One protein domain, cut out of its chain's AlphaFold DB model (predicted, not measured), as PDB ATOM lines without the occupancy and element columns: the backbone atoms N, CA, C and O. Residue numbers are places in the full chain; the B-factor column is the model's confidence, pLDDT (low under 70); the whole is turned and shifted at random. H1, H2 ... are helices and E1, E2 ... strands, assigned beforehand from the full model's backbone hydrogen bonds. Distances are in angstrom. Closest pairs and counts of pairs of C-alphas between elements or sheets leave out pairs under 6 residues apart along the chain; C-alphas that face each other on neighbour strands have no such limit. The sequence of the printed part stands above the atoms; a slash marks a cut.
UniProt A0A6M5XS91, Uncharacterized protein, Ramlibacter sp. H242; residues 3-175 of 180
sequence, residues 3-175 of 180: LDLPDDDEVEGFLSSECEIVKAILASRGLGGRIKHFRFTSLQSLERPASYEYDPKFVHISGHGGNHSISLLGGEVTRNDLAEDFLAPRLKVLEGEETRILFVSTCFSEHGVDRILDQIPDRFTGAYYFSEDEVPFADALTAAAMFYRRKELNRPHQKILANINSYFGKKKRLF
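AT A GLANCE: This is residues 3 to 175 of the 180 residues of an uncharacterized protein of Ramlibacter sp. H242 (UniProt A0A6M5XS91). Look first for a five-stranded parallel sheet as the core, with H2 over one face and H5 over the other. A helical hairpin, H6 and H7, packs on H2 through residues 141 to 145 of H6, and residues 150 to 155 at its turn stick out; the small strand hairpin E4 and E5 sits by the ends of E1 and E3. You find 173 residues printed, with seven named helices and seven named strands in the order E1 H1 H2 E2 H3 E3 E4 E5 H4 E6 H5 E7 H6 H7. The large sheet runs E2 E1 E3 E6 E7; the class is mixed, helices and strands. The whole is compact, with a radius of gyration of the C-alphas of 16.1 A and spans of 47 by 40 by 33 A.

IN THESE COORDINATES: Find C-alpha 3 at (3.268, 21.148, 31.371), where E1, residues 3 to 5, begins. Next come H1, 8 to 12; H2, 18 to 28, 15.4 A; E2, 37 to 39; and H3, 43 to 47. E3, 58 to 63, covers 16.8 A; then read E4, 69 to 72, E5, 75 to 78, and H4, 79 to 87. E6, 101 to 105, covers 13.1 A, H5, 109 to 119, 15.5 A; E7 is 126 to 128. H6, 137 to 149, covers 18.4 A; H7, 156 to 167, covers 16.8 A and ends at C-alpha 167, (12.881, 24.511, 49.599).

HOW THE PARTS SIT: In the sheet, look for N 4 and O 38 at 2.8 A between E1 and E2, N 3 and O 60 at 2.8 A between E1 and E3, N 61 and O 103 at 2.8 A between E3 and E6, and N 128 and O 102 at 2.8 A between E7 and E6. E1, H1 H2, E2 and E6, H5, E7 are strand-helix-strand units, parallel neighbour strands joined through helices; E2, H3, E3 is a split one, with E1 between its strands. The three crossovers are right-handed. H2, at a height of 9.8 A over the sheet, is only just over E3, with 3 C-alphas; H5, at 9.2 A, is over E6 on the opposite face. H3 only grazes the sheet with residues 43 to 46; H1 is not on it. H4 touches H5, closest C-alphas Ala 83 and Ile 116 at 5.3 A. H6 touches H2 with residues 141 to 145 alone, closest C-alphas Leu 141 and Glu 18 at 7.0 A. H6 and H7 form a helical hairpin at a shallow tilt of 27 degrees, opposite ways; their closest C-alphas, Ala 144 and Ile 160, are 7.0 A apart. In the hairpin E4 and E5, antiparallel, N 70 and O 77 are 2.8 A apart. Every O i to N i+4 pair is within hydrogen-bond range in H1, H2, H3, H4, H5 and H7; in H6, 7 of 9 are.

THE WHOLE: The two farthest C-alphas, Gly 96 and Glu 152, are 49.2 A apart. The printed part has no cut; the link from H4 to E6, 13 residues, is long. Mean pLDDT of the printed part is 71.3, with residues 130 to 175 among those under 70.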
ATOM      1  N   LEU A   3       3.727  22.404  31.943       90.50
ATOM      2  CA  LEU A   3       3.268  21.148  31.371       90.50
ATOM      3  C   LEU A   3       2.664  20.329  32.509       90.50
ATOM      4  O   LEU A   3       3.354  20.005  33.472       90.50
ATOM      5  N   ASP A   4       1.375  20.063  32.390       88.31
ATOM      6  CA  ASP A   4       0.548  19.329  33.339       88.31
ATOM      7  C   ASP A   4       0.187  17.995  32.685       88.31
ATOM      8  O   ASP A   4      -0.562  17.973  31.701       88.31
ATOM      9  N   LEU A   5       0.798  16.918  33.173       85.88
ATOM     10  CA  LEU A   5       0.709  15.556  32.646       85.88
ATOM     11  C   LEU A   5       0.042  14.670  33.714       85.88
ATOM     12  O   LEU A   5       0.724  13.833  34.307       85.88
ATOM     13  N   PRO A   6      -1.246  14.913  34.033       76.69
ATOM     14  CA  PRO A   6      -1.922  14.191  35.099       76.69
ATOM     15  C   PRO A   6      -2.133  12.727  34.723       76.69
ATOM     16  O   PRO A   6      -2.393  12.417  33.554       76.69
ATOM     17  N   ASP A   7      -2.068  11.856  35.723       68.56
ATOM     18  CA  ASP A   7      -2.458  10.458  35.584       68.56
ATOM     19  C   ASP A   7      -3.971  10.259  35.767       68.56
ATOM     20  O   ASP A   7      -4.745  11.209  35.936       68.56
ATOM     21  N   ASP A   8      -4.395   9.001  35.686       62.88
ATOM     22  CA  ASP A   8      -5.794   8.588  35.757       62.88
ATOM     23  C   ASP A   8      -6.447   9.038  37.080       62.88
ATOM     24  O   ASP A   8      -7.553   9.589  37.072       62.88
ATOM     25  N   ASP A   9      -5.730   8.905  38.202       61.53
ATOM     26  CA  ASP A   9      -6.209   9.266  39.542       61.53
ATOM     27  C   ASP A   9      -6.394  10.790  39.692       61.53
ATOM     28  O   ASP A   9      -7.379  11.267  40.274       61.53
ATOM     29  N   GLU A  10      -5.484  11.591  39.127       61.16
ATOM     30  CA  GLU A  10      -5.573  13.056  39.142       61.16
ATOM     31  C   GLU A  10      -6.680  13.611  38.230       61.16
ATOM     32  O   GLU A  10      -7.247  14.677  38.511       61.16
ATOM     33  N   VAL A  11      -7.004  12.914  37.137       61.88
ATOM     34  CA  VAL A  11      -8.105  13.292  36.237       61.88
ATOM     35  C   VAL A  11      -9.464  13.057  36.902       61.88
ATOM     36  O   VAL A  11     -10.358  13.896  36.763       61.88
ATOM     37  N   GLU A  12      -9.621  11.970  37.658       56.38
ATOM     38  CA  GLU A  12     -10.883  11.615  38.319       56.38
ATOM     39  C   GLU A  12     -11.101  12.349  39.660       56.38
ATOM     40  O   GLU A  12     -12.239  12.637  40.043       56.38
ATOM     41  N   GLY A  13     -10.026  12.710  40.369       53.72
ATOM     42  CA  GLY A  13     -10.074  13.182  41.759       53.72
ATOM     43  C   GLY A  13     -10.480  14.645  42.019       53.72
ATOM     44  O   GLY A  13     -10.589  15.038  43.185       53.72
ATOM     45  N   PHE A  14     -10.701  15.484  40.995       50.22
ATOM     46  CA  PHE A  14     -10.937  16.940  41.154       50.22
ATOM     47  C   PHE A  14      -9.927  17.629  42.104       50.22
ATOM     48  O   PHE A  14     -10.289  18.486  42.928       50.22
ATOM     49  N   LEU A  15      -8.657  17.226  42.039       54.66
ATOM     50  CA  LEU A  15      -7.564  17.857  42.775       54.66
ATOM     51  C   LEU A  15      -6.989  19.013  41.945       54.66
ATOM     52  O   LEU A  15      -6.923  18.942  40.719       54.66
ATOM     53  N   SER A  16      -6.599  20.104  42.613       58.44
ATOM     54  CA  SER A  16      -5.830  21.164  41.954       58.44
ATOM     55  C   SER A  16      -4.478  20.606  41.538       58.44
ATOM     56  O   SER A  16      -3.756  20.103  42.399       58.44
ATOM     57  N   SER A  17      -4.132  20.711  40.251       71.25
ATOM     58  CA  SER A  17      -2.860  20.167  39.763       71.25
ATOM     59  C   SER A  17      -1.674  20.968  40.290       71.25
ATOM     60  O   SER A  17      -1.786  22.160  40.612       71.25
ATOM     61  N   GLU A  18      -0.499  20.342  40.350       72.94
ATOM     62  CA  GLU A  18       0.722  21.010  40.815       72.94
ATOM     63  C   GLU A  18       1.014  22.276  39.988       72.94
ATOM     64  O   GLU A  18       1.456  23.301  40.515       72.94
ATOM     65  N   CYS A  19       0.682  22.248  38.692       81.25
ATOM     66  CA  CYS A  19       0.774  23.405  37.809       81.25
ATOM     67  C   CYS A  19      -0.097  24.588  38.259       81.25
ATOM     68  O   CYS A  19       0.341  25.734  38.132       81.25
ATOM     69  N   GLU A  20      -1.293  24.360  38.810       77.88
ATOM     70  CA  GLU A  20      -2.131  25.437  39.357       77.88
ATOM     71  C   GLU A  20      -1.479  26.091  40.580       77.88
ATOM     72  O   GLU A  20      -1.472  27.319  40.708       77.88
ATOM     73  N   ILE A  21      -0.860  25.283  41.442       75.19
ATOM     74  CA  ILE A  21      -0.156  25.763  42.635       75.19
ATOM     75  C   ILE A  21       1.080  26.571  42.228       75.19
ATOM     76  O   ILE A  21       1.268  27.698  42.697       75.19
ATOM     77  N   VAL A  22       1.892  26.056  41.302       75.31
ATOM     78  CA  VAL A  22       3.061  26.770  40.763       75.31
ATOM     79  C   VAL A  22       2.643  28.078  40.097       75.31
ATOM     80  O   VAL A  22       3.261  29.119  40.334       75.31
ATOM     81  N   LYS A  23       1.555  28.074  39.319       80.44
ATOM     82  CA  LYS A  23       0.996  29.287  38.713       80.44
ATOM     83  C   LYS A  23       0.626  30.329  39.773       80.44
ATOM     84  O   LYS A  23       0.969  31.501  39.606       80.44
ATOM     85  N   ALA A  24      -0.020  29.920  40.865       73.94
ATOM     86  CA  ALA A  24      -0.369  30.811  41.971       73.94
ATOM     87  C   ALA A  24       0.874  31.372  42.687       73.94
ATOM     88  O   ALA A  24       0.933  32.571  42.971       73.94
ATOM     89  N   ILE A  25       1.898  30.542  42.923       71.56
ATOM     90  CA  ILE A  25       3.177  30.976  43.505       71.56
ATOM     91  C   ILE A  25       3.837  32.033  42.614       71.56
ATOM     92  O   ILE A  25       4.180  33.110  43.108       71.56
ATOM     93  N   LEU A  26       3.963  31.775  41.308       71.00
ATOM     94  CA  LEU A  26       4.553  32.724  40.360       71.00
ATOM     95  C   LEU A  26       3.788  34.053  40.349       71.00
ATOM     96  O   LEU A  26       4.408  35.115  40.429       71.00
ATOM     97  N   ALA A  27       2.454  34.004  40.309       74.19
ATOM     98  CA  ALA A  27       1.611  35.195  40.353       74.19
ATOM     99  C   ALA A  27       1.817  35.999  41.649       74.19
ATOM    100  O   ALA A  27       2.089  37.196  41.591       74.19
ATOM    101  N   SER A  28       1.773  35.343  42.814       66.81
ATOM    102  CA  SER A  28       1.953  35.999  44.121       66.81
ATOM    103  C   SER A  28       3.319  36.669  44.298       66.81
ATOM    104  O   SER A  28       3.437  37.656  45.022       66.81
ATOM    105  N   ARG A  29       4.356  36.156  43.626       64.88
ATOM    106  CA  ARG A  29       5.718  36.707  43.655       64.88
ATOM    107  C   ARG A  29       5.945  37.814  42.625       64.88
ATOM    108  O   ARG A  29       7.061  38.311  42.531       64.88
ATOM    109  N   GLY A  30       4.934  38.163  41.825       66.38
ATOM    110  CA  GLY A  30       5.092  39.083  40.696       66.38
ATOM    111  C   GLY A  30       5.968  38.520  39.568       66.38
ATOM    112  O   GLY A  30       6.402  39.266  38.699       66.38
ATOM    113  N   LEU A  31       6.226  37.208  39.571       68.31
ATOM    114  CA  LEU A  31       7.004  36.492  38.553       68.31
ATOM    115  C   LEU A  31       6.105  35.908  37.448       68.31
ATOM    116  O   LEU A  31       6.588  35.402  36.435       68.31
ATOM    117  N   GLY A  32       4.787  35.954  37.645       60.62
ATOM    118  CA  GLY A  32       3.780  35.379  36.763       60.62
ATOM    119  C   GLY A  32       3.456  36.261  35.566       60.62
ATOM    120  O   GLY A  32       2.336  36.748  35.471       60.62
ATOM    121  N   GLY A  33       4.421  36.452  34.661       72.38
ATOM    122  CA  GLY A  33       4.182  37.063  33.349       72.38
ATOM    123  C   GLY A  33       3.178  36.266  32.495       72.38
ATOM    124  O   GLY A  33       2.214  35.681  32.987       72.38
ATOM    125  N   ARG A  34       3.383  36.180  31.176       81.00
ATOM    126  CA  ARG A  34       2.523  35.332  30.328       81.00
ATOM    127  C   ARG A  34       2.787  33.849  30.616       81.00
ATOM    128  O   ARG A  34       3.725  33.257  30.087       81.00
ATOM    129  N   ILE A  35       1.959  33.248  31.468       83.12
ATOM    130  CA  ILE A  35       2.003  31.816  31.771       83.12
ATOM    131  C   ILE A  35       1.098  31.073  30.791       83.12
ATOM    132  O   ILE A  35      -0.124  31.215  30.825       83.12
ATOM    133  N   LYS A  36       1.700  30.220  29.963       87.56
ATOM    134  CA  LYS A  36       0.977  29.190  29.219       87.56
ATOM    135  C   LYS A  36       1.022  27.873  29.978       87.56
ATOM    136  O   LYS A  36       2.108  27.389  30.299       87.56
ATOM    137  N   HIS A  37      -0.162  27.345  30.252       87.38
ATOM    138  CA  HIS A  37      -0.402  26.048  30.869       87.38
ATOM    139  C   HIS A  37      -0.916  25.111  29.781       87.38
ATOM    140  O   HIS A  37      -1.918  25.408  29.129       87.38
ATOM    141  N   PHE A  38      -0.170  24.044  29.539       88.25
ATOM    142  CA  PHE A  38      -0.549  22.942  28.677       88.25
ATOM    143  C   PHE A  38      -0.926  21.770  29.566       88.25
ATOM    144  O   PHE A  38      -0.121  21.381  30.407       88.25
ATOM    145  N   ARG A  39      -2.131  21.237  29.385       87.44
ATOM    146  CA  ARG A  39      -2.580  20.032  30.072       87.44
ATOM    147  C   ARG A  39      -2.769  18.934  29.043       87.44
ATOM    148  O   ARG A  39      -3.541  19.124  28.103       87.44
ATOM    149  N   PHE A  40      -2.058  17.831  29.221       87.50
ATOM    150  CA  PHE A  40      -2.107  16.670  28.343       87.50
ATOM    151  C   PHE A  40      -2.535  15.477  29.178       87.50
ATOM    152  O   PHE A  40      -1.759  14.972  29.976       87.50
ATOM    153  N   THR A  41      -3.788  15.063  29.031       82.94
ATOM    154  CA  THR A  41      -4.336  13.940  29.801       82.94
ATOM    155  C   THR A  41      -4.042  12.600  29.138       82.94
ATOM    156  O   THR A  41      -4.103  11.577  29.797       82.94
ATOM    157  N   SER A  42      -3.737  12.585  27.836       84.44
ATOM    158  CA  SER A  42      -3.443  11.367  27.071       84.44
ATOM    159  C   SER A  42      -2.224  11.532  26.175       84.44
ATOM    160  O   SER A  42      -1.921  12.648  25.735       84.44
ATOM    161  N   LEU A  43      -1.575  10.419  25.822       85.38
ATOM    162  CA  LEU A  43      -0.440  10.423  24.891       85.38
ATOM    163  C   LEU A  43      -0.802  11.102  23.557       85.38
ATOM    164  O   LEU A  43      -0.083  11.973  23.075       85.38
ATOM    165  N   GLN A  44      -1.993  10.817  23.028       86.00
ATOM    166  CA  GLN A  44      -2.501  11.425  21.795       86.00
ATOM    167  C   GLN A  44      -2.580  12.964  21.862       86.00
ATOM    168  O   GLN A  44      -2.376  13.651  20.860       86.00
ATOM    169  N   SER A  45      -2.898  13.529  23.031       83.44
ATOM    170  CA  SER A  45      -2.962  14.985  23.202       83.44
ATOM    171  C   SER A  45      -1.576  15.640  23.172       83.44
ATOM    172  O   SER A  45      -1.447  16.780  22.717       83.44
ATOM    173  N   LEU A  46      -0.542  14.905  23.594       83.94
ATOM    174  CA  LEU A  46       0.853  15.335  23.556       83.94
ATOM    175  C   LEU A  46       1.434  15.294  22.134       83.94
ATOM    176  O   LEU A  46       2.267  16.127  21.795       83.94
ATOM    177  N   GLU A  47       0.961  14.393  21.273       77.75
ATOM    178  CA  GLU A  47       1.381  14.316  19.863       77.75
ATOM    179  C   GLU A  47       0.856  15.481  19.007       77.75
ATOM    180  O   GLU A  47       1.381  15.766  17.929       77.75
ATOM    181  N   ARG A  48      -0.181  16.194  19.473       71.06
ATOM    182  CA  ARG A  48      -0.791  17.326  18.752       71.06
ATOM    183  C   ARG A  48      -0.841  18.609  19.586       71.06
ATOM    184  O   ARG A  48      -1.926  19.171  19.769       71.06
ATOM    185  N   PRO A  49       0.288  19.133  20.094       66.12
ATOM    186  CA  PRO A  49       0.225  20.304  20.951       66.12
ATOM    187  C   PRO A  49      -0.119  21.547  20.148       66.12
ATOM    188  O   PRO A  49       0.408  21.760  19.053       66.12
ATOM    189  N   ALA A  50      -0.906  22.437  20.750       67.62
ATOM    190  CA  ALA A  50      -1.058  23.795  20.246       67.62
ATOM    191  C   ALA A  50       0.319  24.473  20.093       67.62
ATOM    192  O   ALA A  50       1.214  24.288  20.926       67.62
ATOM    193  N   SER A  51       0.480  25.273  19.037       68.38
ATOM    194  CA  SER A  51       1.691  26.066  18.831       68.38
ATOM    195  C   SER A  51       1.881  27.077  19.966       68.38
ATOM    196  O   SER A  51       0.925  27.554  20.591       68.38
ATOM    197  N   TYR A  52       3.143  27.386  20.263       71.94
ATOM    198  CA  TYR A  52       3.508  28.370  21.272       71.94
ATOM    199  C   TYR A  52       4.558  29.318  20.717       71.94
ATOM    200  O   TYR A  52       5.661  28.899  20.392       71.94
ATOM    201  N   GLU A  53       4.200  30.594  20.608       72.62
ATOM    202  CA  GLU A  53       5.023  31.605  19.934       72.62
ATOM    203  C   GLU A  53       6.001  32.328  20.870       72.62
ATOM    204  O   GLU A  53       6.803  33.142  20.422       72.62
ATOM    205  N   TYR A  54       5.936  32.074  22.179       80.25
ATOM    206  CA  TYR A  54       6.757  32.788  23.154       80.25
ATOM    207  C   TYR A  54       7.906  31.927  23.653       80.25
ATOM    208  O   TYR A  54       7.713  30.764  23.987       80.25
ATOM    209  N   ASP A  55       9.074  32.540  23.822       85.06
ATOM    210  CA  ASP A  55      10.211  31.914  24.487       85.06
ATOM    211  C   ASP A  55      10.003  31.880  26.019       85.06
ATOM    212  O   ASP A  55      10.059  32.932  26.670       85.06
ATOM    213  N   PRO A  56       9.738  30.717  26.644       87.50
ATOM    214  CA  PRO A  56       9.544  30.660  28.084       87.50
ATOM    215  C   PRO A  56      10.886  30.781  28.822       87.50
ATOM    216  O   PRO A  56      11.830  30.053  28.537       87.50
ATOM    217  N   LYS A  57      10.950  31.631  29.854       85.25
ATOM    218  CA  LYS A  57      12.105  31.704  30.779       85.25
ATOM    219  C   LYS A  57      12.035  30.687  31.930       85.25
ATOM    220  O   LYS A  57      13.026  30.424  32.604       85.25
ATOM    221  N   PHE A  58      10.866  30.082  32.122       85.94
ATOM    222  CA  PHE A  58      10.604  29.047  33.116       85.94
ATOM    223  C   PHE A  58       9.764  27.939  32.481       85.94
ATOM    224  O   PHE A  58       8.717  28.232  31.888       85.94
ATOM    225  N   VAL A  59      10.217  26.695  32.598       89.94
ATOM    226  CA  VAL A  59       9.530  25.490  32.128       89.94
ATOM    227  C   VAL A  59       9.311  24.577  33.325       89.94
ATOM    228  O   VAL A  59      10.270  24.201  33.985       89.94
ATOM    229  N   HIS A  60       8.058  24.240  33.598       89.94
ATOM    230  CA  HIS A  60       7.669  23.292  34.635       89.94
ATOM    231  C   HIS A  60       7.078  22.047  33.991       89.94
ATOM    232  O   HIS A  60       6.233  22.197  33.110       89.94
ATOM    233  N   ILE A  61       7.495  20.866  34.430       89.56
ATOM    234  CA  ILE A  61       6.966  19.575  33.991       89.56
ATOM    235  C   ILE A  61       6.465  18.851  35.229       89.56
ATOM    236  O   ILE A  61       7.275  18.501  36.079       89.56
ATOM    237  N   SER A  62       5.157  18.645  35.299       86.50
ATOM    238  CA  SER A  62       4.470  17.962  36.390       86.50
ATOM    239  C   SER A  62       3.750  16.740  35.856       86.50
ATOM    240  O   SER A  62       3.162  16.822  34.777       86.50
ATOM    241  N   GLY A  63       3.821  15.635  36.593       80.88
ATOM    242  CA  GLY A  63       3.104  14.404  36.283       80.88
ATOM    243  C   GLY A  63       3.651  13.187  37.021       80.88
ATOM    244  O   GLY A  63       4.714  13.229  37.650       80.88
ATOM    245  N   HIS A  64       2.949  12.068  36.894       77.31
ATOM    246  CA  HIS A  64       3.399  10.786  37.425       77.31
ATOM    247  C   HIS A  64       4.268  10.060  36.402       77.31
ATOM    248  O   HIS A  64       3.935   9.963  35.224       77.31
ATOM    249  N   GLY A  65       5.427   9.562  36.828       68.38
ATOM    250  CA  GLY A  65       6.364   8.943  35.899       68.38
ATOM    251  C   GLY A  65       7.342   7.998  36.562       68.38
ATOM    252  O   GLY A  65       7.730   8.178  37.712       68.38
ATOM    253  N   GLY A  66       7.765   6.986  35.816       71.62
ATOM    254  CA  GLY A  66       8.873   6.132  36.205       71.62
ATOM    255  C   GLY A  66      10.225   6.821  36.017       71.62
ATOM    256  O   GLY A  66      10.346   7.996  35.659       71.62
ATOM    257  N   ASN A  67      11.294   6.053  36.210       79.81
ATOM    258  CA  ASN A  67      12.656   6.536  35.980       79.81
ATOM    259  C   ASN A  67      12.847   7.063  34.532       79.81
ATOM    260  O   ASN A  67      13.441   8.116  34.314       79.81
ATOM    261  N   HIS A  68      12.255   6.390  33.539       85.62
ATOM    262  CA  HIS A  68      12.495   6.662  32.113       85.62
ATOM    263  C   HIS A  68      11.342   7.358  31.377       85.62
ATOM    264  O   HIS A  68      11.553   7.884  30.283       85.62
ATOM    265  N   SER A  69      10.145   7.378  31.956       89.50
ATOM    266  CA  SER A  69       8.920   7.789  31.271       89.50
ATOM    267  C   SER A  69       7.971   8.548  32.192       89.50
ATOM    268  O   SER A  69       8.122   8.527  33.412       89.50
ATOM    269  N   ILE A  70       7.013   9.248  31.587       87.12
ATOM    270  CA  ILE A  70       5.857   9.857  32.245       87.12
ATOM    271  C   ILE A  70       4.616   9.120  31.747       87.12
ATOM    272  O   ILE A  70       4.440   8.945  30.537       87.12
ATOM    273  N   SER A  71       3.788   8.669  32.682       83.94
ATOM    274  CA  SER A  71       2.568   7.918  32.409       83.94
ATOM    275  C   SER A  71       1.430   8.877  32.056       83.94
ATOM    276  O   SER A  71       1.305   9.953  32.635       83.94
ATOM    277  N   LEU A  72       0.620   8.497  31.069       83.56
ATOM    278  CA  LEU A  72      -0.524   9.254  30.560       83.56
ATOM    279  C   LEU A  72      -1.672   8.286  30.243       83.56
ATOM    280  O   LEU A  72      -1.447   7.092  30.028       83.56
ATOM    281  N   LEU A  73      -2.899   8.793  30.080       80.50
ATOM    282  CA  LEU A  73      -3.985   7.948  29.575       80.50
ATOM    283  C   LEU A  73      -3.616   7.388  28.194       80.50
ATOM    284  O   LEU A  73      -3.339   8.130  27.241       80.50
ATOM    285  N   GLY A  74      -3.654   6.062  28.083       79.12
ATOM    286  CA  GLY A  74      -3.397   5.343  26.837       79.12
ATOM    287  C   GLY A  74      -1.920   5.118  26.496       79.12
ATOM    288  O   GLY A  74      -1.648   4.686  25.377       79.12
ATOM    289  N   GLY A  75      -0.976   5.375  27.410       86.06
ATOM    290  CA  GLY A  75       0.426   5.000  27.214       86.06
ATOM    291  C   GLY A  75       1.416   5.774  28.079       86.06
ATOM    292  O   GLY A  75       1.063   6.397  29.071       86.06
ATOM    293  N   GLU A  76       2.679   5.756  27.678       88.81
ATOM    294  CA  GLU A  76       3.735   6.521  28.335       88.81
ATOM    295  C   GLU A  76       4.518   7.316  27.295       88.81
ATOM    296  O   GLU A  76       4.670   6.874  26.156       88.81
ATOM    297  N   VAL A  77       5.038   8.474  27.693       90.81
ATOM    298  CA  VAL A  77       6.026   9.223  26.909       90.81
ATOM    299  C   VAL A  77       7.386   9.089  27.578       90.81
ATOM    300  O   VAL A  77       7.504   9.271  28.793       90.81
ATOM    301  N   THR A  78       8.434   8.759  26.821       93.12
ATOM    302  CA  THR A  78       9.775   8.741  27.411       93.12
ATOM    303  C   THR A  78      10.247  10.167  27.677       93.12
ATOM    304  O   THR A  78       9.846  11.126  27.015       93.12
ATOM    305  N   ARG A  79      11.125  10.346  28.666       91.44
ATOM    306  CA  ARG A  79      11.669  11.681  28.959       91.44
ATOM    307  C   ARG A  79      12.527  12.233  27.816       91.44
ATOM    308  O   ARG A  79      12.621  13.450  27.681       91.44
ATOM    309  N   ASN A  80      13.108  11.347  27.004       93.62
ATOM    310  CA  ASN A  80      13.842  11.716  25.797       93.62
ATOM    311  C   ASN A  80      12.884  12.239  24.724       93.62
ATOM    312  O   ASN A  80      13.080  13.356  24.262       93.62
ATOM    313  N   ASP A  81      11.804  11.512  24.424       92.88
ATOM    314  CA  ASP A  81      10.809  11.949  23.430       92.88
ATOM    315  C   ASP A  81      10.155  13.270  23.863       92.88
ATOM    316  O   ASP A  81       9.984  14.195  23.072       92.88
ATOM    317  N   LEU A  82       9.869  13.438  25.161       92.44
ATOM    318  CA  LEU A  82       9.395  14.722  25.683       92.44
ATOM    319  C   LEU A  82      10.412  15.853  25.440       92.44
ATOM    320  O   LEU A  82      10.033  16.987  25.138       92.44
ATOM    321  N   ALA A  83      11.707  15.577  25.579       93.81
ATOM    322  CA  ALA A  83      12.745  16.565  25.327       93.81
ATOM    323  C   ALA A  83      12.870  16.898  23.832       93.81
ATOM    324  O   ALA A  83      12.852  18.078  23.474       93.81
ATOM    325  N   GLU A  84      12.959  15.887  22.974       92.12
ATOM    326  CA  GLU A  84      13.245  16.026  21.544       92.12
ATOM    327  C   GLU A  84      12.020  16.439  20.728       92.12
ATOM    328  O   GLU A  84      12.093  17.397  19.957       92.12
ATOM    329  N   ASP A  85      10.877  15.791  20.938       89.62
ATOM    330  CA  ASP A  85       9.686  15.989  20.107       89.62
ATOM    331  C   ASP A  85       8.809  17.131  20.624       89.62
ATOM    332  O   ASP A  85       8.136  17.839  19.860       89.62
ATOM    333  N   PHE A  86       8.818  17.360  21.940       90.25
ATOM    334  CA  PHE A  86       7.989  18.397  22.544       90.25
ATOM    335  C   PHE A  86       8.759  19.676  22.876       90.25
ATOM    336  O   PHE A  86       8.368  20.761  22.427       90.25
ATOM    337  N   LEU A  87       9.814  19.591  23.687       92.31
ATOM    338  CA  LEU A  87      10.499  20.781  24.198       92.31
ATOM    339  C   LEU A  87      11.410  21.417  23.143       92.31
ATOM    340  O   LEU A  87      11.335  22.629  22.934       92.31
ATOM    341  N   ALA A  88      12.240  20.636  22.450       91.75
ATOM    342  CA  ALA A  88      13.215  21.158  21.494       91.75
ATOM    343  C   ALA A  88      12.589  22.037  20.390       91.75
ATOM    344  O   ALA A  88      13.122  23.121  20.135       91.75
ATOM    345  N   PRO A  89      11.432  21.689  19.790       89.69
ATOM    346  CA  PRO A  89      10.820  22.508  18.745       89.69
ATOM    347  C   PRO A  89      10.184  23.804  19.270       89.69
ATOM    348  O   PRO A  89       9.878  24.699  18.486       89.69
ATOM    349  N   ARG A  90       9.941  23.908  20.586       89.56
ATOM    350  CA  ARG A  90       9.207  25.024  21.226       89.56
ATOM    351  C   ARG A  90      10.093  25.972  22.011       89.56
ATOM    352  O   ARG A  90       9.667  27.059  22.397       89.56
ATOM    353  N   LEU A  91      11.303  25.540  22.306       91.19
ATOM    354  CA  LEU A  91      12.304  26.349  22.965       91.19
ATOM    355  C   LEU A  91      13.256  26.872  21.893       91.19
ATOM    356  O   LEU A  91      13.454  26.232  20.867       91.19
ATOM    357  N   LYS A  92      13.880  28.021  22.123       91.62
ATOM    358  CA  LYS A  92      15.064  28.411  21.349       91.62
ATOM    359  C   LYS A  92      16.332  27.994  22.089       91.62
ATOM    360  O   LYS A  92      16.307  27.877  23.322       91.62
ATOM    361  N   VAL A  93      17.423  27.808  21.360       92.94
ATOM    362  CA  VAL A  93      18.763  27.716  21.956       92.94
ATOM    363  C   VAL A  93      19.065  29.026  22.693       92.94
ATOM    364  O   VAL A  93      18.632  30.093  22.255       92.94
ATOM    365  N   LEU A  94      19.723  28.943  23.851       90.06
ATOM    366  CA  LEU A  94      20.077  30.125  24.640       90.06
ATOM    367  C   LEU A  94      21.369  30.764  24.134       90.06
ATOM    368  O   LEU A  94      22.406  30.099  24.027       90.06
ATOM    369  N   GLU A  95      21.336  32.076  23.922       90.06
ATOM    370  CA  GLU A  95      22.481  32.863  23.460       90.06
ATOM    371  C   GLU A  95      23.009  33.783  24.570       90.06
ATOM    372  O   GLU A  95      22.250  34.286  25.396       90.06
ATOM    373  N   GLY A  96      24.328  34.007  24.609       87.44
ATOM    374  CA  GLY A  96      24.962  34.921  25.567       87.44
ATOM    375  C   GLY A  96      24.603  34.631  27.031       87.44
ATOM    376  O   GLY A  96      24.801  33.514  27.516       87.44
ATOM    377  N   GLU A  97      24.079  35.653  27.714       85.06
ATOM    378  CA  GLU A  97      23.686  35.629  29.132       85.06
ATOM    379  C   GLU A  97      22.215  35.230  29.357       85.06
ATOM    380  O   GLU A  97      21.670  35.410  30.449       85.06
ATOM    381  N   GLU A  98      21.526  34.713  28.335       85.94
ATOM    382  CA  GLU A  98      20.140  34.292  28.502       85.94
ATOM    383  C   GLU A  98      20.004  33.153  29.515       85.94
ATOM    384  O   GLU A  98      20.745  32.172  29.498       85.94
ATOM    385  N   THR A  99      18.983  33.260  30.365       84.00
ATOM    386  CA  THR A  99      18.666  32.247  31.370       84.00
ATOM    387  C   THR A  99      17.327  31.587  31.077       84.00
ATOM    388  O   THR A  99      16.351  32.240  30.700       84.00
ATOM    389  N   ARG A 100      17.272  30.269  31.269       86.94
ATOM    390  CA  ARG A 100      16.025  29.504  31.284       86.94
ATOM    391  C   ARG A 100      16.124  28.415  32.332       86.94
ATOM    392  O   ARG A 100      17.109  27.684  32.386       86.94
ATOM    393  N   ILE A 101      15.091  28.317  33.154       83.94
ATOM    394  CA  ILE A 101      15.027  27.357  34.250       83.94
ATOM    395  C   ILE A 101      14.068  26.226  33.897       83.94
ATOM    396  O   ILE A 101      12.929  26.483  33.499       83.94
ATOM    397  N   LEU A 102      14.533  24.993  34.083       86.06
ATOM    398  CA  LEU A 102      13.716  23.786  34.100       86.06
ATOM    399  C   LEU A 102      13.289  23.476  35.540       86.06
ATOM    400  O   LEU A 102      14.071  23.630  36.473       86.06
ATOM    401  N   PHE A 103      12.060  23.024  35.737       85.25
ATOM    402  CA  PHE A 103      11.592  22.476  37.001       85.25
ATOM    403  C   PHE A 103      10.829  21.185  36.722       85.25
ATOM    404  O   PHE A 103       9.817  21.217  36.026       85.25
ATOM    405  N   VAL A 104      11.331  20.063  37.234       83.75
ATOM    406  CA  VAL A 104      10.708  18.747  37.061       83.75
ATOM    407  C   VAL A 104      10.092  18.310  38.384       83.75
ATOM    408  O   VAL A 104      10.804  18.133  39.373       83.75
ATOM    409  N   SER A 105       8.776  18.129  38.384       80.12
ATOM    410  CA  SER A 105       7.965  17.640  39.491       80.12
ATOM    411  C   SER A 105       7.301  16.314  39.151       80.12
ATOM    412  O   SER A 105       6.116  16.201  38.871       80.12
ATOM    413  N   THR A 106       8.129  15.278  39.144       77.38
ATOM    414  CA  THR A 106       7.707  13.895  38.926       77.38
ATOM    415  C   THR A 106       8.426  13.001  39.933       77.38
ATOM    416  O   THR A 106       9.490  13.378  40.445       77.38
ATOM    417  N   CYS A 107       7.955  11.770  40.140       75.50
ATOM    418  CA  CYS A 107       8.816  10.732  40.722       75.50
ATOM    419  C   CYS A 107      10.112  10.625  39.891       75.50
ATOM    420  O   CYS A 107      10.111  10.934  38.689       75.50
ATOM    421  N   PHE A 108      11.238  10.280  40.521       77.25
ATOM    422  CA  PHE A 108      12.549  10.229  39.852       77.25
ATOM    423  C   PHE A 108      12.947  11.532  39.116       77.25
ATOM    424  O   PHE A 108      13.622  11.496  38.088       77.25
ATOM    425  N   SER A 109      12.502  12.701  39.589       78.06
ATOM    426  CA  SER A 109      12.734  13.979  38.891       78.06
ATOM    427  C   SER A 109      14.210  14.342  38.678       78.06
ATOM    428  O   SER A 109      14.502  15.016  37.694       78.06
ATOM    429  N   GLU A 110      15.137  13.875  39.524       82.06
ATOM    430  CA  GLU A 110      16.584  14.009  39.281       82.06
ATOM    431  C   GLU A 110      16.998  13.331  37.972       82.06
ATOM    432  O   GLU A 110      17.526  13.988  37.075       82.06
ATOM    433  N   HIS A 111      16.650  12.050  37.812       84.00
ATOM    434  CA  HIS A 111      16.855  11.327  36.558       84.00
ATOM    435  C   HIS A 111      16.137  12.010  35.398       84.00
ATOM    436  O   HIS A 111      16.634  12.032  34.277       84.00
ATOM    437  N   GLY A 112      14.981  12.616  35.664       85.38
ATOM    438  CA  GLY A 112      14.271  13.383  34.660       85.38
ATOM    439  C   GLY A 112      15.004  14.593  34.134       85.38
ATOM    440  O   GLY A 112      15.025  14.813  32.926       85.38
ATOM    441  N   VAL A 113      15.602  15.358  35.039       87.94
ATOM    442  CA  VAL A 113      16.456  16.479  34.672       87.94
ATOM    443  C   VAL A 113      17.643  15.987  33.861       87.94
ATOM    444  O   VAL A 113      17.879  16.541  32.793       87.94
ATOM    445  N   ASP A 114      18.340  14.942  34.315       89.81
ATOM    446  CA  ASP A 114      19.509  14.413  33.604       89.81
ATOM    447  C   ASP A 114      19.142  14.001  32.167       89.81
ATOM    448  O   ASP A 114      19.749  14.480  31.216       89.81
ATOM    449  N   ARG A 115      18.070  13.219  31.981       91.19
ATOM    450  CA  ARG A 115      17.630  12.770  30.647       91.19
ATOM    451  C   ARG A 115      17.248  13.921  29.722       91.19
ATOM    452  O   ARG A 115      17.625  13.913  28.555       91.19
ATOM    453  N   ILE A 116      16.508  14.910  30.229       92.62
ATOM    454  CA  ILE A 116      16.112  16.074  29.427       92.62
ATOM    455  C   ILE A 116      17.348  16.891  29.037       92.62
ATOM    456  O   ILE A 116      17.476  17.304  27.886       92.62
ATOM    457  N   LEU A 117      18.260  17.130  29.982       91.44
ATOM    458  CA  LEU A 117      19.465  17.916  29.726       91.44
ATOM    459  C   LEU A 117      20.467  17.185  28.830       91.44
ATOM    460  O   LEU A 117      21.169  17.862  28.089       91.44
ATOM    461  N   ASP A 118      20.499  15.853  28.829       93.44
ATOM    462  CA  ASP A 118      21.309  15.073  27.887       93.44
ATOM    463  C   ASP A 118      20.866  15.297  26.429       93.44
ATOM    464  O   ASP A 118      21.714  15.354  25.540       93.44
ATOM    465  N   GLN A 119      19.559  15.462  26.176       95.06
ATOM    466  CA  GLN A 119      19.036  15.692  24.819       95.06
ATOM    467  C   GLN A 119      19.124  17.162  24.388       95.06
ATOM    468  O   GLN A 119      19.381  17.465  23.224       95.06
ATOM    469  N   ILE A 120      18.884  18.098  25.313       93.69
ATOM    470  CA  ILE A 120      18.794  19.535  25.005       93.69
ATOM    471  C   ILE A 120      19.558  20.433  25.999       93.69
ATOM    472  O   ILE A 120      18.967  21.329  26.623       93.69
ATOM    473  N   PRO A 121      20.884  20.248  26.141       92.31
ATOM    474  CA  PRO A 121      21.686  20.915  27.173       92.31
ATOM    475  C   PRO A 121      21.785  22.434  26.986       92.31
ATOM    476  O   PRO A 121      21.948  23.183  27.947       92.31
ATOM    477  N   ASP A 122      21.669  22.921  25.754       92.69
ATOM    478  CA  ASP A 122      21.827  24.329  25.379       92.69
ATOM    479  C   ASP A 122      20.549  25.170  25.559       92.69
ATOM    480  O   ASP A 122      20.531  26.374  25.272       92.69
ATOM    481  N   ARG A 123      19.474  24.551  26.065       92.94
ATOM    482  CA  ARG A 123      18.161  25.179  26.260       92.94
ATOM    483  C   ARG A 123      17.882  25.571  27.704       92.94
ATOM    484  O   ARG A 123      16.873  26.229  27.947       92.94
ATOM    485  N   PHE A 124      18.737  25.219  28.658       89.06
ATOM    486  CA  PHE A 124      18.539  25.548  30.068       89.06
ATOM    487  C   PHE A 124      19.849  25.971  30.731       89.06
ATOM    488  O   PHE A 124      20.919  25.478  30.403       89.06
ATOM    489  N   THR A 125      19.758  26.884  31.695       84.31
ATOM    490  CA  THR A 125      20.889  27.330  32.536       84.31
ATOM    491  C   THR A 125      20.798  26.803  33.963       84.31
ATOM    492  O   THR A 125      21.662  27.056  34.795       84.31
ATOM    493  N   GLY A 126      19.711  26.122  34.303       80.00
ATOM    494  CA  GLY A 126      19.490  25.611  35.643       80.00
ATOM    495  C   GLY A 126      18.276  24.707  35.688       80.00
ATOM    496  O   GLY A 126      17.333  24.888  34.913       80.00
ATOM    497  N   ALA A 127      18.301  23.762  36.619       78.94
ATOM    498  CA  ALA A 127      17.178  22.884  36.868       78.94
ATOM    499  C   ALA A 127      16.865  22.798  38.363       78.94
ATOM    500  O   ALA A 127      17.762  22.770  39.209       78.94
ATOM    501  N   TYR A 128      15.575  22.743  38.669       74.31
ATOM    502  CA  TYR A 128      15.041  22.339  39.960       74.31
ATOM    503  C   TYR A 128      14.440  20.939  39.816       74.31
ATOM    504  O   TYR A 128      13.797  20.640  38.808       74.31
ATOM    505  N   TYR A 129      14.649  20.095  40.820       74.56
ATOM    506  CA  TYR A 129      14.094  18.748  40.903       74.56
ATOM    507  C   TYR A 129      13.950  18.329  42.369       74.56
ATOM    508  O   TYR A 129      14.408  19.024  43.280       74.56
ATOM    509  N   PHE A 130      13.312  17.187  42.586       64.75
ATOM    510  CA  PHE A 130      13.148  16.518  43.870       64.75
ATOM    511  C   PHE A 130      14.147  15.376  44.005       64.75
ATOM    512  O   PHE A 130      14.204  14.475  43.171       64.75
ATOM    513  N   SER A 131      14.923  15.420  45.083       54.25
ATOM    514  CA  SER A 131      15.680  14.274  45.575       54.25
ATOM    515  C   SER A 131      14.831  13.621  46.664       54.25
ATOM    516  O   SER A 131      14.342  14.321  47.553       54.25
ATOM    517  N   GLU A 132      14.600  12.312  46.564       52.09
ATOM    518  CA  GLU A 132      13.661  11.560  47.415       52.09
ATOM    519  C   GLU A 132      14.057  11.483  48.907       52.09
ATOM    520  O   GLU A 132      13.297  10.940  49.701       52.09
ATOM    521  N   ASP A 133      15.163  12.102  49.337       43.41
ATOM    522  CA  ASP A 133      15.682  11.932  50.701       43.41
ATOM    523  C   ASP A 133      15.352  13.041  51.716       43.41
ATOM    524  O   ASP A 133      15.618  12.858  52.902       43.41
ATOM    525  N   GLU A 134      14.734  14.172  51.354       41.00
ATOM    526  CA  GLU A 134      14.334  15.159  52.375       41.00
ATOM    527  C   GLU A 134      13.035  15.911  52.058       41.00
ATOM    528  O   GLU A 134      13.019  16.881  51.300       41.00
ATOM    529  N   VAL A 135      11.994  15.533  52.810       42.50
ATOM    530  CA  VAL A 135      10.626  16.084  52.862       42.50
ATOM    531  C   VAL A 135       9.821  15.828  51.579       42.50
ATOM    532  O   VAL A 135      10.127  16.418  50.542       42.50
ATOM    533  N   PRO A 136       8.747  15.013  51.636       49.84
ATOM    534  CA  PRO A 136       7.920  14.730  50.473       49.84
ATOM    535  C   PRO A 136       7.320  16.028  49.939       49.84
ATOM    536  O   PRO A 136       6.541  16.712  50.599       49.84
ATOM    537  N   PHE A 137       7.683  16.385  48.715       46.59
ATOM    538  CA  PHE A 137       7.079  17.492  47.985       46.59
ATOM    539  C   PHE A 137       5.560  17.343  47.859       46.59
ATOM    540  O   PHE A 137       4.850  18.345  47.934       46.59
ATOM    541  N   ALA A 138       5.071  16.102  47.806       45.31
ATOM    542  CA  ALA A 138       3.661  15.774  47.947       45.31
ATOM    543  C   ALA A 138       3.056  16.381  49.224       45.31
ATOM    544  O   ALA A 138       1.985  16.966  49.142       45.31
ATOM    545  N   ASP A 139       3.745  16.373  50.372       44.22
ATOM    546  CA  ASP A 139       3.260  16.999  51.611       44.22
ATOM    547  C   ASP A 139       3.286  18.532  51.534       44.22
ATOM    548  O   ASP A 139       2.387  19.201  52.044       44.22
ATOM    549  N   ALA A 140       4.296  19.113  50.878       49.25
ATOM    550  CA  ALA A 140       4.411  20.563  50.710       49.25
ATOM    551  C   ALA A 140       3.357  21.124  49.735       49.25
ATOM    552  O   ALA A 140       2.743  22.159  50.014       49.25
ATOM    553  N   LEU A 141       3.110  20.425  48.625       52.09
ATOM    554  CA  LEU A 141       2.038  20.717  47.678       52.09
ATOM    555  C   LEU A 141       0.667  20.413  48.260       52.09
ATOM    556  O   LEU A 141      -0.219  21.248  48.135       52.09
ATOM    557  N   THR A 142       0.490  19.283  48.948       45.44
ATOM    558  CA  THR A 142      -0.769  18.927  49.621       45.44
ATOM    559  C   THR A 142      -1.105  19.964  50.684       45.44
ATOM    560  O   THR A 142      -2.236  20.444  50.734       45.44
ATOM    561  N   ALA A 143      -0.131  20.411  51.484       41.88
ATOM    562  CA  ALA A 143      -0.328  21.507  52.428       41.88
ATOM    563  C   ALA A 143      -0.712  22.822  51.721       41.88
ATOM    564  O   ALA A 143      -1.598  23.537  52.197       41.88
ATOM    565  N   ALA A 144      -0.095  23.139  50.576       46.38
ATOM    566  CA  ALA A 144      -0.443  24.314  49.771       46.38
ATOM    567  C   ALA A 144      -1.833  24.199  49.105       46.38
ATOM    568  O   ALA A 144      -2.570  25.183  49.054       46.38
ATOM    569  N   ALA A 145      -2.234  23.006  48.661       43.16
ATOM    570  CA  ALA A 145      -3.542  22.707  48.081       43.16
ATOM    571  C   ALA A 145      -4.655  22.762  49.143       43.16
ATOM    572  O   ALA A 145      -5.712  23.361  48.930       43.16
ATOM    573  N   MET A 146      -4.397  22.215  50.338       35.22
ATOM    574  CA  MET A 146      -5.299  22.262  51.495       35.22
ATOM    575  C   MET A 146      -5.611  23.696  51.944       35.22
ATOM    576  O   MET A 146      -6.706  23.968  52.441       35.22
ATOM    577  N   PHE A 147      -4.690  24.630  51.718       37.03
ATOM    578  CA  PHE A 147      -4.868  26.049  52.013       37.03
ATOM    579  C   PHE A 147      -5.943  26.742  51.195       37.03
ATOM    580  O   PHE A 147      -6.671  27.582  51.719       37.03
ATOM    581  N   TYR A 148      -6.051  26.390  49.915       40.25
ATOM    582  CA  TYR A 148      -7.094  26.933  49.054       40.25
ATOM    583  C   TYR A 148      -8.461  26.294  49.347       40.25
ATOM    584  O   TYR A 148      -9.488  26.868  48.987       40.25
ATOM    585  N   ARG A 149      -8.495  25.161  50.074       36.47
ATOM    586  CA  ARG A 149      -9.726  24.447  50.455       36.47
ATOM    587  C   ARG A 149     -10.241  24.698  51.882       36.47
ATOM    588  O   ARG A 149     -11.430  24.480  52.098       36.47
ATOM    589  N   ARG A 150      -9.446  25.162  52.862       32.91
ATOM    590  CA  ARG A 150      -9.940  25.401  54.245       32.91
ATOM    591  C   ARG A 150      -9.536  26.757  54.841       32.91
ATOM    592  O   ARG A 150      -8.382  26.983  55.188       32.91
ATOM    593  N   LYS A 151     -10.540  27.615  55.073       35.50
ATOM    594  CA  LYS A 151     -10.451  28.950  55.710       35.50
ATOM    595  C   LYS A 151     -10.219  28.943  57.237       35.50
ATOM    596  O   LYS A 151     -10.242  30.006  57.845       35.50
ATOM    597  N   GLU A 152     -10.011  27.789  57.869       37.38
ATOM    598  CA  GLU A 152     -10.066  27.662  59.342       37.38
ATOM    599  C   GLU A 152      -8.704  27.568  60.048       37.38
ATOM    600  O   GLU A 152      -8.636  27.571  61.275       37.38
ATOM    601  N   LEU A 153      -7.595  27.507  59.311       38.41
ATOM    602  CA  LEU A 153      -6.271  27.474  59.930       38.41
ATOM    603  C   LEU A 153      -5.807  28.892  60.305       38.41
ATOM    604  O   LEU A 153      -5.835  29.814  59.488       38.41
ATOM    605  N   ASN A 154      -5.326  29.067  61.539       41.22
ATOM    606  CA  ASN A 154      -4.854  30.353  62.055       41.22
ATOM    607  C   ASN A 154      -3.368  30.578  61.688       41.22
ATOM    608  O   ASN A 154      -2.491  29.831  62.115       41.22
ATOM    609  N   ARG A 155      -3.092  31.593  60.854       44.28
ATOM    610  CA  ARG A 155      -1.767  31.954  60.282       44.28
ATOM    611  C   ARG A 155      -0.950  30.834  59.604       44.28
ATOM    612  O   ARG A 155       0.271  30.772  59.760       44.28
ATOM    613  N   PRO A 156      -1.555  29.976  58.783       41.31
ATOM    614  CA  PRO A 156      -0.828  28.861  58.201       41.31
ATOM    615  C   PRO A 156       0.175  29.339  57.132       41.31
ATOM    616  O   PRO A 156       1.176  28.666  56.877       41.31
ATOM    617  N   HIS A 157      -0.038  30.531  56.541       40.06
ATOM    618  CA  HIS A 157       0.776  31.117  55.460       40.06
ATOM    619  C   HIS A 157       2.260  31.234  55.823       40.06
ATOM    620  O   HIS A 157       3.109  31.014  54.968       40.06
ATOM    621  N   GLN A 158       2.592  31.508  57.088       43.41
ATOM    622  CA  GLN A 158       3.983  31.612  57.537       43.41
ATOM    623  C   GLN A 158       4.710  30.261  57.558       43.41
ATOM    624  O   GLN A 158       5.872  30.206  57.167       43.41
ATOM    625  N   LYS A 159       4.044  29.166  57.955       41.47
ATOM    626  CA  LYS A 159       4.656  27.823  57.976       41.47
ATOM    627  C   LYS A 159       4.885  27.282  56.564       41.47
ATOM    628  O   LYS A 159       5.936  26.714  56.291       41.47
ATOM    629  N   ILE A 160       3.943  27.526  55.652       44.56
ATOM    630  CA  ILE A 160       4.100  27.151  54.241       44.56
ATOM    631  C   ILE A 160       5.151  28.009  53.552       44.56
ATOM    632  O   ILE A 160       6.016  27.463  52.881       44.56
ATOM    633  N   LEU A 161       5.137  29.332  53.741       45.09
ATOM    634  CA  LEU A 161       6.181  30.191  53.186       45.09
ATOM    635  C   LEU A 161       7.556  29.810  53.728       45.09
ATOM    636  O   LEU A 161       8.500  29.814  52.954       45.09
ATOM    637  N   ALA A 162       7.686  29.437  55.002       49.34
ATOM    638  CA  ALA A 162       8.946  28.942  55.550       49.34
ATOM    639  C   ALA A 162       9.406  27.645  54.865       49.34
ATOM    640  O   ALA A 162      10.569  27.556  54.491       49.34
ATOM    641  N   ASN A 163       8.504  26.690  54.620       44.06
ATOM    642  CA  ASN A 163       8.835  25.433  53.937       44.06
ATOM    643  C   ASN A 163       9.136  25.632  52.443       44.06
ATOM    644  O   ASN A 163      10.127  25.108  51.948       44.06
ATOM    645  N   ILE A 164       8.350  26.452  51.740       45.16
ATOM    646  CA  ILE A 164       8.581  26.824  50.336       45.16
ATOM    647  C   ILE A 164       9.883  27.633  50.195       45.16
ATOM    648  O   ILE A 164      10.671  27.382  49.290       45.16
ATOM    649  N   ASN A 165      10.150  28.591  51.090       43.31
ATOM    650  CA  ASN A 165      11.385  29.385  51.075       43.31
ATOM    651  C   ASN A 165      12.612  28.551  51.470       43.31
ATOM    652  O   ASN A 165      13.672  28.736  50.883       43.31
ATOM    653  N   SER A 166      12.465  27.629  52.427       45.38
ATOM    654  CA  SER A 166      13.470  26.613  52.766       45.38
ATOM    655  C   SER A 166      13.787  25.748  51.546       45.38
ATOM    656  O   SER A 166      14.952  25.575  51.201       45.38
ATOM    657  N   TYR A 167      12.758  25.306  50.819       46.38
ATOM    658  CA  TYR A 167      12.881  24.511  49.599       46.38
ATOM    659  C   TYR A 167      13.595  25.266  48.461       46.38
ATOM    660  O   TYR A 167      14.590  24.774  47.936       46.38
ATOM    661  N   PHE A 168      13.199  26.507  48.147       42.53
ATOM    662  CA  PHE A 168      13.924  27.354  47.182       42.53
ATOM    663  C   PHE A 168      15.343  27.758  47.645       42.53
ATOM    664  O   PHE A 168      16.103  28.335  46.856       42.53
ATOM    665  N   GLY A 169      15.696  27.475  48.904       37.47
ATOM    666  CA  GLY A 169      17.023  27.642  49.496       37.47
ATOM    667  C   GLY A 169      17.867  26.361  49.572       37.47
ATOM    668  O   GLY A 169      19.049  26.459  49.900       37.47
ATOM    669  N   LYS A 170      17.314  25.178  49.264       41.94
ATOM    670  CA  LYS A 170      18.051  23.899  49.252       41.94
ATOM    671  C   LYS A 170      18.743  23.639  47.908       41.94
ATOM    672  O   LYS A 170      18.494  24.338  46.926       41.94
ATOM    673  N   LYS A 171      19.679  22.673  47.915       38.84
ATOM    674  CA  LYS A 171      20.646  22.333  46.849       38.84
ATOM    675  C   LYS A 171      20.055  22.512  45.445       38.84
ATOM    676  O   LYS A 171      19.291  21.691  44.956       38.84
ATOM    677  N   LYS A 172      20.466  23.596  44.791       45.62
ATOM    678  CA  LYS A 172      20.247  23.826  43.364       45.62
ATOM    679  C   LYS A 172      21.404  23.185  42.622       45.62
ATOM    680  O   LYS A 172      22.557  23.465  42.953       45.62
ATOM    681  N   ARG A 173      21.123  22.405  41.583       42.50
ATOM    682  CA  ARG A 173      22.138  22.113  40.571       42.50
ATOM    683  C   ARG A 173      22.141  23.299  39.605       42.50
ATOM    684  O   ARG A 173      21.364  23.371  38.657       42.50
ATOM    685  N   LEU A 174      22.937  24.312  39.950       44.25
ATOM    686  CA  LEU A 174      23.223  25.426  39.053       44.25
ATOM    687  C   LEU A 174      24.247  24.931  38.038       44.25
ATOM    688  O   LEU A 174      25.393  24.655  38.392       44.25
ATOM    689  N   PHE A 175      23.823  24.803  36.789       49.50
ATOM    690  CA  PHE A 175      24.731  24.531  35.689       49.50
ATOM    691  C   PHE A 175      25.268  25.878  35.219       49.50
ATOM    692  O   PHE A 175      24.662  26.563  34.399       49.50
TER     693      PHE A 175